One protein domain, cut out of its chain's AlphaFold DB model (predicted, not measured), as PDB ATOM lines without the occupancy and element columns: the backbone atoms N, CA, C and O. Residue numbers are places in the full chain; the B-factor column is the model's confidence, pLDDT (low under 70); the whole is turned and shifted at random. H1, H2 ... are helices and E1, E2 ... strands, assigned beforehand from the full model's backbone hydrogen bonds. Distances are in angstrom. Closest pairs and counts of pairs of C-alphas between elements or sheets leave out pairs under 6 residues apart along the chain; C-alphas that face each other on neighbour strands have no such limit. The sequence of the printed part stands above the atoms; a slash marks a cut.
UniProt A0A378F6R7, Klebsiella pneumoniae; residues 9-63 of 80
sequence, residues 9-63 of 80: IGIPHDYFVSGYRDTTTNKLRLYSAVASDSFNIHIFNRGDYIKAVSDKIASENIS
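AT A GLANCE: This is residues 9 to 63 of the 80 residues of a protein of Klebsiella pneumoniae (UniProt A0A378F6R7). A long, thin hairpin of two strands, E1 and E2, makes most of a rod; past the last residue of E2 the backbone turns through short H1, and H2 folds back beside the last part of E2. The 55 printed residues hold E1, E2, H1, H2 in that order, mixed in class, with one antiparallel sheet, E1 - E2. The whole is extended, radius of gyration of the C-alphas 18.0 A, spanning 59 by 17 by 12 A.

IN THESE COORDINATES: Find C-alpha 9 at (217.666, 184.686, 200.876); from there E1, residues 9 to 18, runs 28.8 A. E2, residues 25 to 35, returns over 31.8 A. H1 is residues 41 to 46, 8.8 A; H2, residues 49 to 61, runs 18.2 A to C-alpha 61 at (205.714, 180.225, 204.063).

HOW THE PARTS SIT: E1 and E2 form a hairpin, antiparallel at 159 degrees; look at N 13 and O 30, 2.7 A apart, within hydrogen-bond range. The closest C-alphas of E2 and H2, Ala 35 and Ser 59, are 5.4 A apart. H1 and H2 are close but not clearly touching, closest at C-alphas 43 and 49, 6.1 A. They run opposite ways at a steep tilt of 49 degrees. In H1 and H2 every O i to N i+4 pair is within hydrogen-bond range. E1 is apart from H1 and H2.

THE WHOLE: The C-alphas farthest apart, of Arg 21 and Arg 46, are 59.4 A apart. Residues 19 to 24 stand free. The printed part has no cut and no long link; pLDDT is under 70 at residues 35 to 47 and 52.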
ATOM      1  N   ILE A   9     217.107 183.413 200.417       81.00
ATOM      2  CA  ILE A   9     217.666 184.686 200.876       81.00
ATOM      3  C   ILE A   9     216.941 185.088 202.159       81.00
ATOM      4  O   ILE A   9     215.717 185.189 202.183       81.00
ATOM      5  N   GLY A  10     217.694 185.325 203.233       82.62
ATOM      6  CA  GLY A  10     217.168 185.894 204.474       82.62
ATOM      7  C   GLY A  10     217.429 187.396 204.525       82.62
ATOM      8  O   GLY A  10     218.587 187.809 204.565       82.62
ATOM      9  N   ILE A  11     216.378 188.213 204.543       85.69
ATOM     10  CA  ILE A  11     216.492 189.668 204.685       85.69
ATOM     11  C   ILE A  11     216.466 190.024 206.178       85.69
ATOM     12  O   ILE A  11     215.493 189.680 206.855       85.69
ATOM     13  N   PRO A  12     217.505 190.690 206.719       87.69
ATOM     14  CA  PRO A  12     217.511 191.131 208.107       87.69
ATOM     15  C   PRO A  12     216.648 192.388 208.294       87.69
ATOM     16  O   PRO A  12     216.834 193.395 207.614       87.69
ATOM     17  N   HIS A  13     215.753 192.345 209.274       86.81
ATOM     18  CA  HIS A  13     214.929 193.453 209.741       86.81
ATOM     19  C   HIS A  13     215.299 193.797 211.182       86.81
ATOM     20  O   HIS A  13     215.154 192.984 212.093       86.81
ATOM     21  N   ASP A  14     215.791 195.015 211.378       91.25
ATOM     22  CA  ASP A  14     216.294 195.491 212.658       91.25
ATOM     23  C   ASP A  14     215.232 196.339 213.372       91.25
ATOM     24  O   ASP A  14     214.808 197.375 212.863       91.25
ATOM     25  N   TYR A  15     214.830 195.909 214.565       89.06
ATOM     26  CA  TYR A  15     213.912 196.616 215.452       89.06
ATOM     27  C   TYR A  15     214.652 197.099 216.692       89.06
ATOM     28  O   TYR A  15     215.357 196.341 217.359       89.06
ATOM     29  N   PHE A  16     214.469 198.372 217.016       88.50
ATOM     30  CA  PHE A  16     215.057 198.982 218.199       88.50
ATOM     31  C   PHE A  16     214.028 199.003 219.325       88.50
ATOM     32  O   PHE A  16     212.915 199.495 219.146       88.50
ATOM     33  N   VAL A  17     214.404 198.467 220.482       84.44
ATOM     34  CA  VAL A  17     213.580 198.460 221.692       84.44
ATOM     35  C   VAL A  17     214.274 199.330 222.733       84.44
ATOM     36  O   VAL A  17     215.348 198.985 223.228       84.44
ATOM     37  N   SER A  18     213.672 200.478 223.042       87.56
ATOM     38  CA  SER A  18     214.159 201.396 224.075       87.56
ATOM     39  C   SER A  18     213.761 200.908 225.467       87.56
ATOM     40  O   SER A  18     212.586 200.614 225.702       87.56
ATOM     41  N   GLY A  19     214.713 200.865 226.402       83.69
ATOM     42  CA  GLY A  19     214.419 200.616 227.813       83.69
ATOM     43  C   GLY A  19     213.662 201.783 228.457       83.69
ATOM     44  O   GLY A  19     213.893 202.947 228.139       83.69
ATOM     45  N   TYR A  20     212.743 201.492 229.381       76.75
ATOM     46  CA  TYR A  20     212.039 202.539 230.124       76.75
ATOM     47  C   TYR A  20     212.981 203.204 231.140       76.75
ATOM     48  O   TYR A  20     213.526 202.528 232.008       76.75
ATOM     49  N   ARG A  21     213.127 204.536 231.047       75.88
ATOM     50  CA  ARG A  21     213.975 205.394 231.911       75.88
ATOM     51  C   ARG A  21     215.488 205.131 231.838       75.88
ATOM     52  O   ARG A  21     216.216 205.661 232.670       75.88
ATOM     53  N   ASP A  22     215.956 204.401 230.829       73.44
ATOM     54  CA  ASP A  22     217.380 204.198 230.541       73.44
ATOM     55  C   ASP A  22     217.718 204.739 229.138       73.44
ATOM     56  O   ASP A  22     216.832 204.929 228.305       73.44
ATOM     57  N   THR A  23     218.995 205.015 228.866       78.12
ATOM     58  CA  THR A  23     219.474 205.403 227.520       78.12
ATOM     59  C   THR A  23     219.793 204.177 226.655       78.12
ATOM     60  O   THR A  23     220.021 204.289 225.450       78.12
ATOM     61  N   THR A  24     219.808 202.991 227.263       79.25
ATOM     62  CA  THR A  24     220.139 201.734 226.604       79.25
ATOM     63  C   THR A  24     219.024 201.316 225.647       79.25
ATOM     64  O   THR A  24     217.878 201.075 226.037       79.25
ATOM     65  N   THR A  25     219.379 201.204 224.369       81.81
ATOM     66  CA  THR A  25     218.503 200.696 223.308       81.81
ATOM     67  C   THR A  25     219.016 199.337 222.860       81.81
ATOM     68  O   THR A  25     220.152 199.224 222.398       81.81
ATOM     69  N   ASN A  26     218.189 198.299 222.993       87.00
ATOM     70  CA  ASN A  26     218.521 196.968 222.496       87.00
ATOM     71  C   ASN A  26     218.047 196.811 221.045       87.00
ATOM     72  O   ASN A  26     217.085 197.451 220.613       87.00
ATOM     73  N   LYS A  27     218.730 195.953 220.288       87.19
ATOM     74  CA  LYS A  27     218.457 195.681 218.883       87.19
ATOM     75  C   LYS A  27     217.978 194.243 218.714       87.19
ATOM     76  O   LYS A  27     218.729 193.298 218.934       87.19
ATOM     77  N   LEU A  28     216.740 194.088 218.272       90.19
ATOM     78  CA  LEU A  28     216.162 192.819 217.858       90.19
ATOM     79  C   LEU A  28     216.307 192.685 216.339       90.19
ATOM     80  O   LEU A  28     215.790 193.514 215.598       90.19
ATOM     81  N   ARG A  29     216.999 191.646 215.865       89.94
ATOM     82  CA  ARG A  29     217.089 191.331 214.434       89.94
ATOM     83  C   ARG A  29     216.171 190.163 214.109       89.94
ATOM     84  O   ARG A  29     216.365 189.067 214.623       89.94
ATOM     85  N   LEU A  30     215.205 190.401 213.234       87.56
ATOM     86  CA  LEU A  30     214.341 189.379 212.657       87.56
ATOM     87  C   LEU A  30     214.796 189.087 211.229       87.56
ATOM     88  O   LEU A  30     215.337 189.964 210.564       87.56
ATOM     89  N   TYR A  31     214.584 187.867 210.751       86.31
ATOM     90  CA  TYR A  31     214.875 187.501 209.368       86.31
ATOM     91  C   TYR A  31     213.580 187.166 208.642       86.31
ATOM     92  O   TYR A  31     212.783 186.364 209.127       86.31
ATOM     93  N   SER A  32     213.394 187.757 207.470       81.31
ATOM     94  CA  SER A  32     212.308 187.417 206.555       81.31
ATOM     95  C   SER A  32     212.858 186.565 205.420       81.31
ATOM     96  O   SER A  32     213.894 186.897 204.838       81.31
ATOM     97  N   ALA A  33     212.192 185.452 205.118       80.00
ATOM     98  CA  ALA A  33     212.616 184.551 204.058       80.00
ATOM     99  C   ALA A  33     212.056 185.041 202.719       80.00
ATOM    100  O   ALA A  33     210.851 185.249 202.571       80.00
ATOM    101  N   VAL A  34     212.936 185.223 201.738       71.19
ATOM    102  CA  VAL A  34     212.587 185.615 200.373       71.19
ATOM    103  C   VAL A  34     213.157 184.592 199.399       71.19
ATOM    104  O   VAL A  34     214.283 184.107 199.542       71.19
ATOM    105  N   ALA A  35     212.351 184.238 198.398       67.81
ATOM    106  CA  ALA A  35     212.782 183.365 197.319       67.81
ATOM    107  C   ALA A  35     213.892 184.041 196.500       67.81
ATOM    108  O   ALA A  35     213.753 185.192 196.087       67.81
ATOM    109  N   SER A  36     214.973 183.305 196.233       63.03
ATOM    110  CA  SER A  36     216.116 183.802 195.453       63.03
ATOM    111  C   SER A  36     215.749 184.183 194.009       63.03
ATOM    112  O   SER A  36     216.402 185.038 193.423       63.03
ATOM    113  N   ASP A  37     214.699 183.578 193.442       63.12
ATOM    114  CA  ASP A  37     214.275 183.748 192.044       63.12
ATOM    115  C   ASP A  37     212.989 184.586 191.954       63.12
ATOM    116  O   ASP A  37     211.928 184.126 191.534       63.12
ATOM    117  N   SER A  38     213.045 185.824 192.450       56.78
ATOM    118  CA  SER A  38     211.846 186.641 192.663       56.78
ATOM    119  C   SER A  38     211.145 187.121 191.384       56.78
ATOM    120  O   SER A  38     210.001 187.565 191.488       56.78
ATOM    121  N   PHE A  39     211.735 186.982 190.189       57.25
ATOM    122  CA  PHE A  39     211.045 187.232 188.915       57.25
ATOM    123  C   PHE A  39     211.872 186.756 187.705       57.25
ATOM    124  O   PHE A  39     212.633 187.524 187.115       57.25
ATOM    125  N   ASN A  40     211.729 185.493 187.299       62.09
ATOM    126  CA  ASN A  40     212.415 184.981 186.114       62.09
ATOM    127  C   ASN A  40     211.560 185.161 184.848       62.09
ATOM    128  O   ASN A  40     210.650 184.376 184.567       62.09
ATOM    129  N   ILE A  41     211.870 186.188 184.051       65.56
ATOM    130  CA  ILE A  41     211.193 186.473 182.771       65.56
ATOM    131  C   ILE A  41     211.227 185.265 181.814       65.56
ATOM    132  O   ILE A  41     210.305 185.077 181.019       65.56
ATOM    133  N   HIS A  42     212.239 184.397 181.900       65.69
ATOM    134  CA  HIS A  42     212.315 183.205 181.051       65.69
ATOM    135  C   HIS A  42     211.268 182.143 181.409       65.69
ATOM    136  O   HIS A  42     210.755 181.476 180.510       65.69
ATOM    137  N   ILE A  43     210.916 182.012 182.693       63.53
ATOM    138  CA  ILE A  43     209.862 181.096 183.158       63.53
ATOM    139  C   ILE A  43     208.482 181.652 182.789       63.53
ATOM    140  O   ILE A  43     207.607 180.900 182.355       63.53
ATOM    141  N   PHE A  44     208.322 182.976 182.872       63.41
ATOM    142  CA  PHE A  44     207.118 183.671 182.414       63.41
ATOM    143  C   PHE A  44     206.849 183.415 180.922       63.41
ATOM    144  O   PHE A  44     205.742 183.033 180.552       63.41
ATOM    145  N   ASN A  45     207.880 183.512 180.077       67.12
ATOM    146  CA  ASN A  45     207.759 183.268 178.635       67.12
ATOM    147  C   ASN A  45     207.497 181.796 178.261       67.12
ATOM    148  O   ASN A  45     207.047 181.528 177.149       67.12
ATOM    149  N   ARG A  46     207.777 180.832 179.150       69.25
ATOM    150  CA  ARG A  46     207.596 179.389 178.891       69.25
ATOM    151  C   ARG A  46     206.269 178.809 179.387       69.25
ATOM    152  O   ARG A  46     206.018 177.633 179.152       69.25
ATOM    153  N   GLY A  47     205.429 179.592 180.066       65.88
ATOM    154  CA  GLY A  47     204.169 179.094 180.636       65.88
ATOM    155  C   GLY A  47     204.333 178.265 181.921       65.88
ATOM    156  O   GLY A  47     203.343 177.800 182.476       65.88
ATOM    157  N   ASP A  48     205.552 178.144 182.456       70.69
ATOM    158  CA  ASP A  48     205.868 177.439 183.714       70.69
ATOM    159  C   ASP A  48     205.641 178.324 184.968       70.69
ATOM    160  O   ASP A  48     206.187 178.078 186.045       70.69
ATOM    161  N   TYR A  49     204.801 179.361 184.854       71.62
ATOM    162  CA  TYR A  49     204.479 180.319 185.924       71.62
ATOM    163  C   TYR A  49     204.057 179.640 187.238       71.62
ATOM    164  O   TYR A  49     204.472 180.057 188.318       71.62
ATOM    165  N   ILE A  50     203.277 178.558 187.152       72.62
ATOM    166  CA  ILE A  50     202.743 177.844 188.321       72.62
ATOM    167  C   ILE A  50     203.863 177.280 189.208       72.62
ATOM    168  O   ILE A  50     203.762 177.344 190.434       72.62
ATOM    169  N   LYS A  51     204.954 176.779 188.614       71.25
ATOM    170  CA  LYS A  51     206.094 176.245 189.376       71.25
ATOM    171  C   LYS A  51     206.861 177.352 190.095       71.25
ATOM    172  O   LYS A  51     207.121 177.224 191.286       71.25
ATOM    173  N   ALA A  52     207.135 178.465 189.413       69.19
ATOM    174  CA  ALA A  52     207.809 179.612 190.026       69.19
ATOM    175  C   ALA A  52     207.005 180.197 191.198       69.19
ATOM    176  O   ALA A  52     207.562 180.550 192.236       69.19
ATOM    177  N   VAL A  53     205.676 180.250 191.066       75.00
ATOM    178  CA  VAL A  53     204.791 180.698 192.148       75.00
ATOM    179  C   VAL A  53     204.785 179.714 193.313       75.00
ATOM    180  O   VAL A  53     204.863 180.148 194.458       75.00
ATOM    181  N   SER A  54     204.734 178.406 193.051       73.81
ATOM    182  CA  SER A  54     204.804 177.388 194.106       73.81
ATOM    183  C   SER A  54     206.111 177.482 194.903       73.81
ATOM    184  O   SER A  54     206.081 177.499 196.134       73.81
ATOM    185  N   ASP A  55     207.245 177.655 194.222       72.81
ATOM    186  CA  ASP A  55     208.549 177.821 194.869       72.81
ATOM    187  C   ASP A  55     208.654 179.107 195.692       72.81
ATOM    188  O   ASP A  55     209.267 179.114 196.771       72.81
ATOM    189  N   LYS A  56     208.033 180.184 195.206       74.00
ATOM    190  CA  LYS A  56     207.920 181.452 195.925       74.00
ATOM    191  C   LYS A  56     207.073 181.299 197.186       74.00
ATOM    192  O   LYS A  56     207.536 181.661 198.265       74.00
ATOM    193  N   ILE A  57     205.887 180.701 197.069       75.44
ATOM    194  CA  ILE A  57     204.980 180.446 198.197       75.44
ATOM    195  C   ILE A  57     205.666 179.571 199.248       75.44
ATOM    196  O   ILE A  57     205.597 179.886 200.432       75.44
ATOM    197  N   ALA A  58     206.371 178.513 198.836       74.81
ATOM    198  CA  ALA A  58     207.093 177.635 199.752       74.81
ATOM    199  C   ALA A  58     208.188 178.379 200.537       74.81
ATOM    200  O   ALA A  58     208.369 178.126 201.724       74.81
ATOM    201  N   SER A  59     208.889 179.316 199.890       72.81
ATOM    202  CA  SER A  59     209.942 180.118 200.531       72.81
ATOM    203  C   SER A  59     209.363 181.170 201.484       72.81
ATOM    204  O   SER A  59     209.870 181.340 202.588       72.81
ATOM    205  N   GLU A  60     208.277 181.839 201.090       73.38
ATOM    206  CA  GLU A  60     207.587 182.831 201.927       73.38
ATOM    207  C   GLU A  60     206.877 182.189 203.128       73.38
ATOM    208  O   GLU A  60     206.802 182.796 204.197       73.38
ATOM    209  N   ASN A  61     206.390 180.950 202.986       74.06
ATOM    210  CA  ASN A  61     205.714 180.225 204.063       74.06
ATOM    211  C   ASN A  61     206.614 180.028 205.299       74.06
ATOM    212  O   ASN A  61     206.108 180.029 206.419       74.06
ATOM    213  N   ILE A  62     207.940 179.948 205.113       74.00
ATOM    214  CA  ILE A  62     208.929 179.765 206.192       74.00
ATOM    215  C   ILE A  62     208.837 180.880 207.245       74.00
ATOM    216  O   ILE A  62     208.960 180.611 208.434       74.00
ATOM    217  N   SER A  63     208.602 182.126 206.826       71.31
ATOM    218  CA  SER A  63     208.497 183.279 207.735       71.31
ATOM    219  C   SER A  63     207.061 183.765 207.956       71.31
ATOM    220  O   SER A  63     206.867 184.821 208.554       71.31
TER     221      SER A  63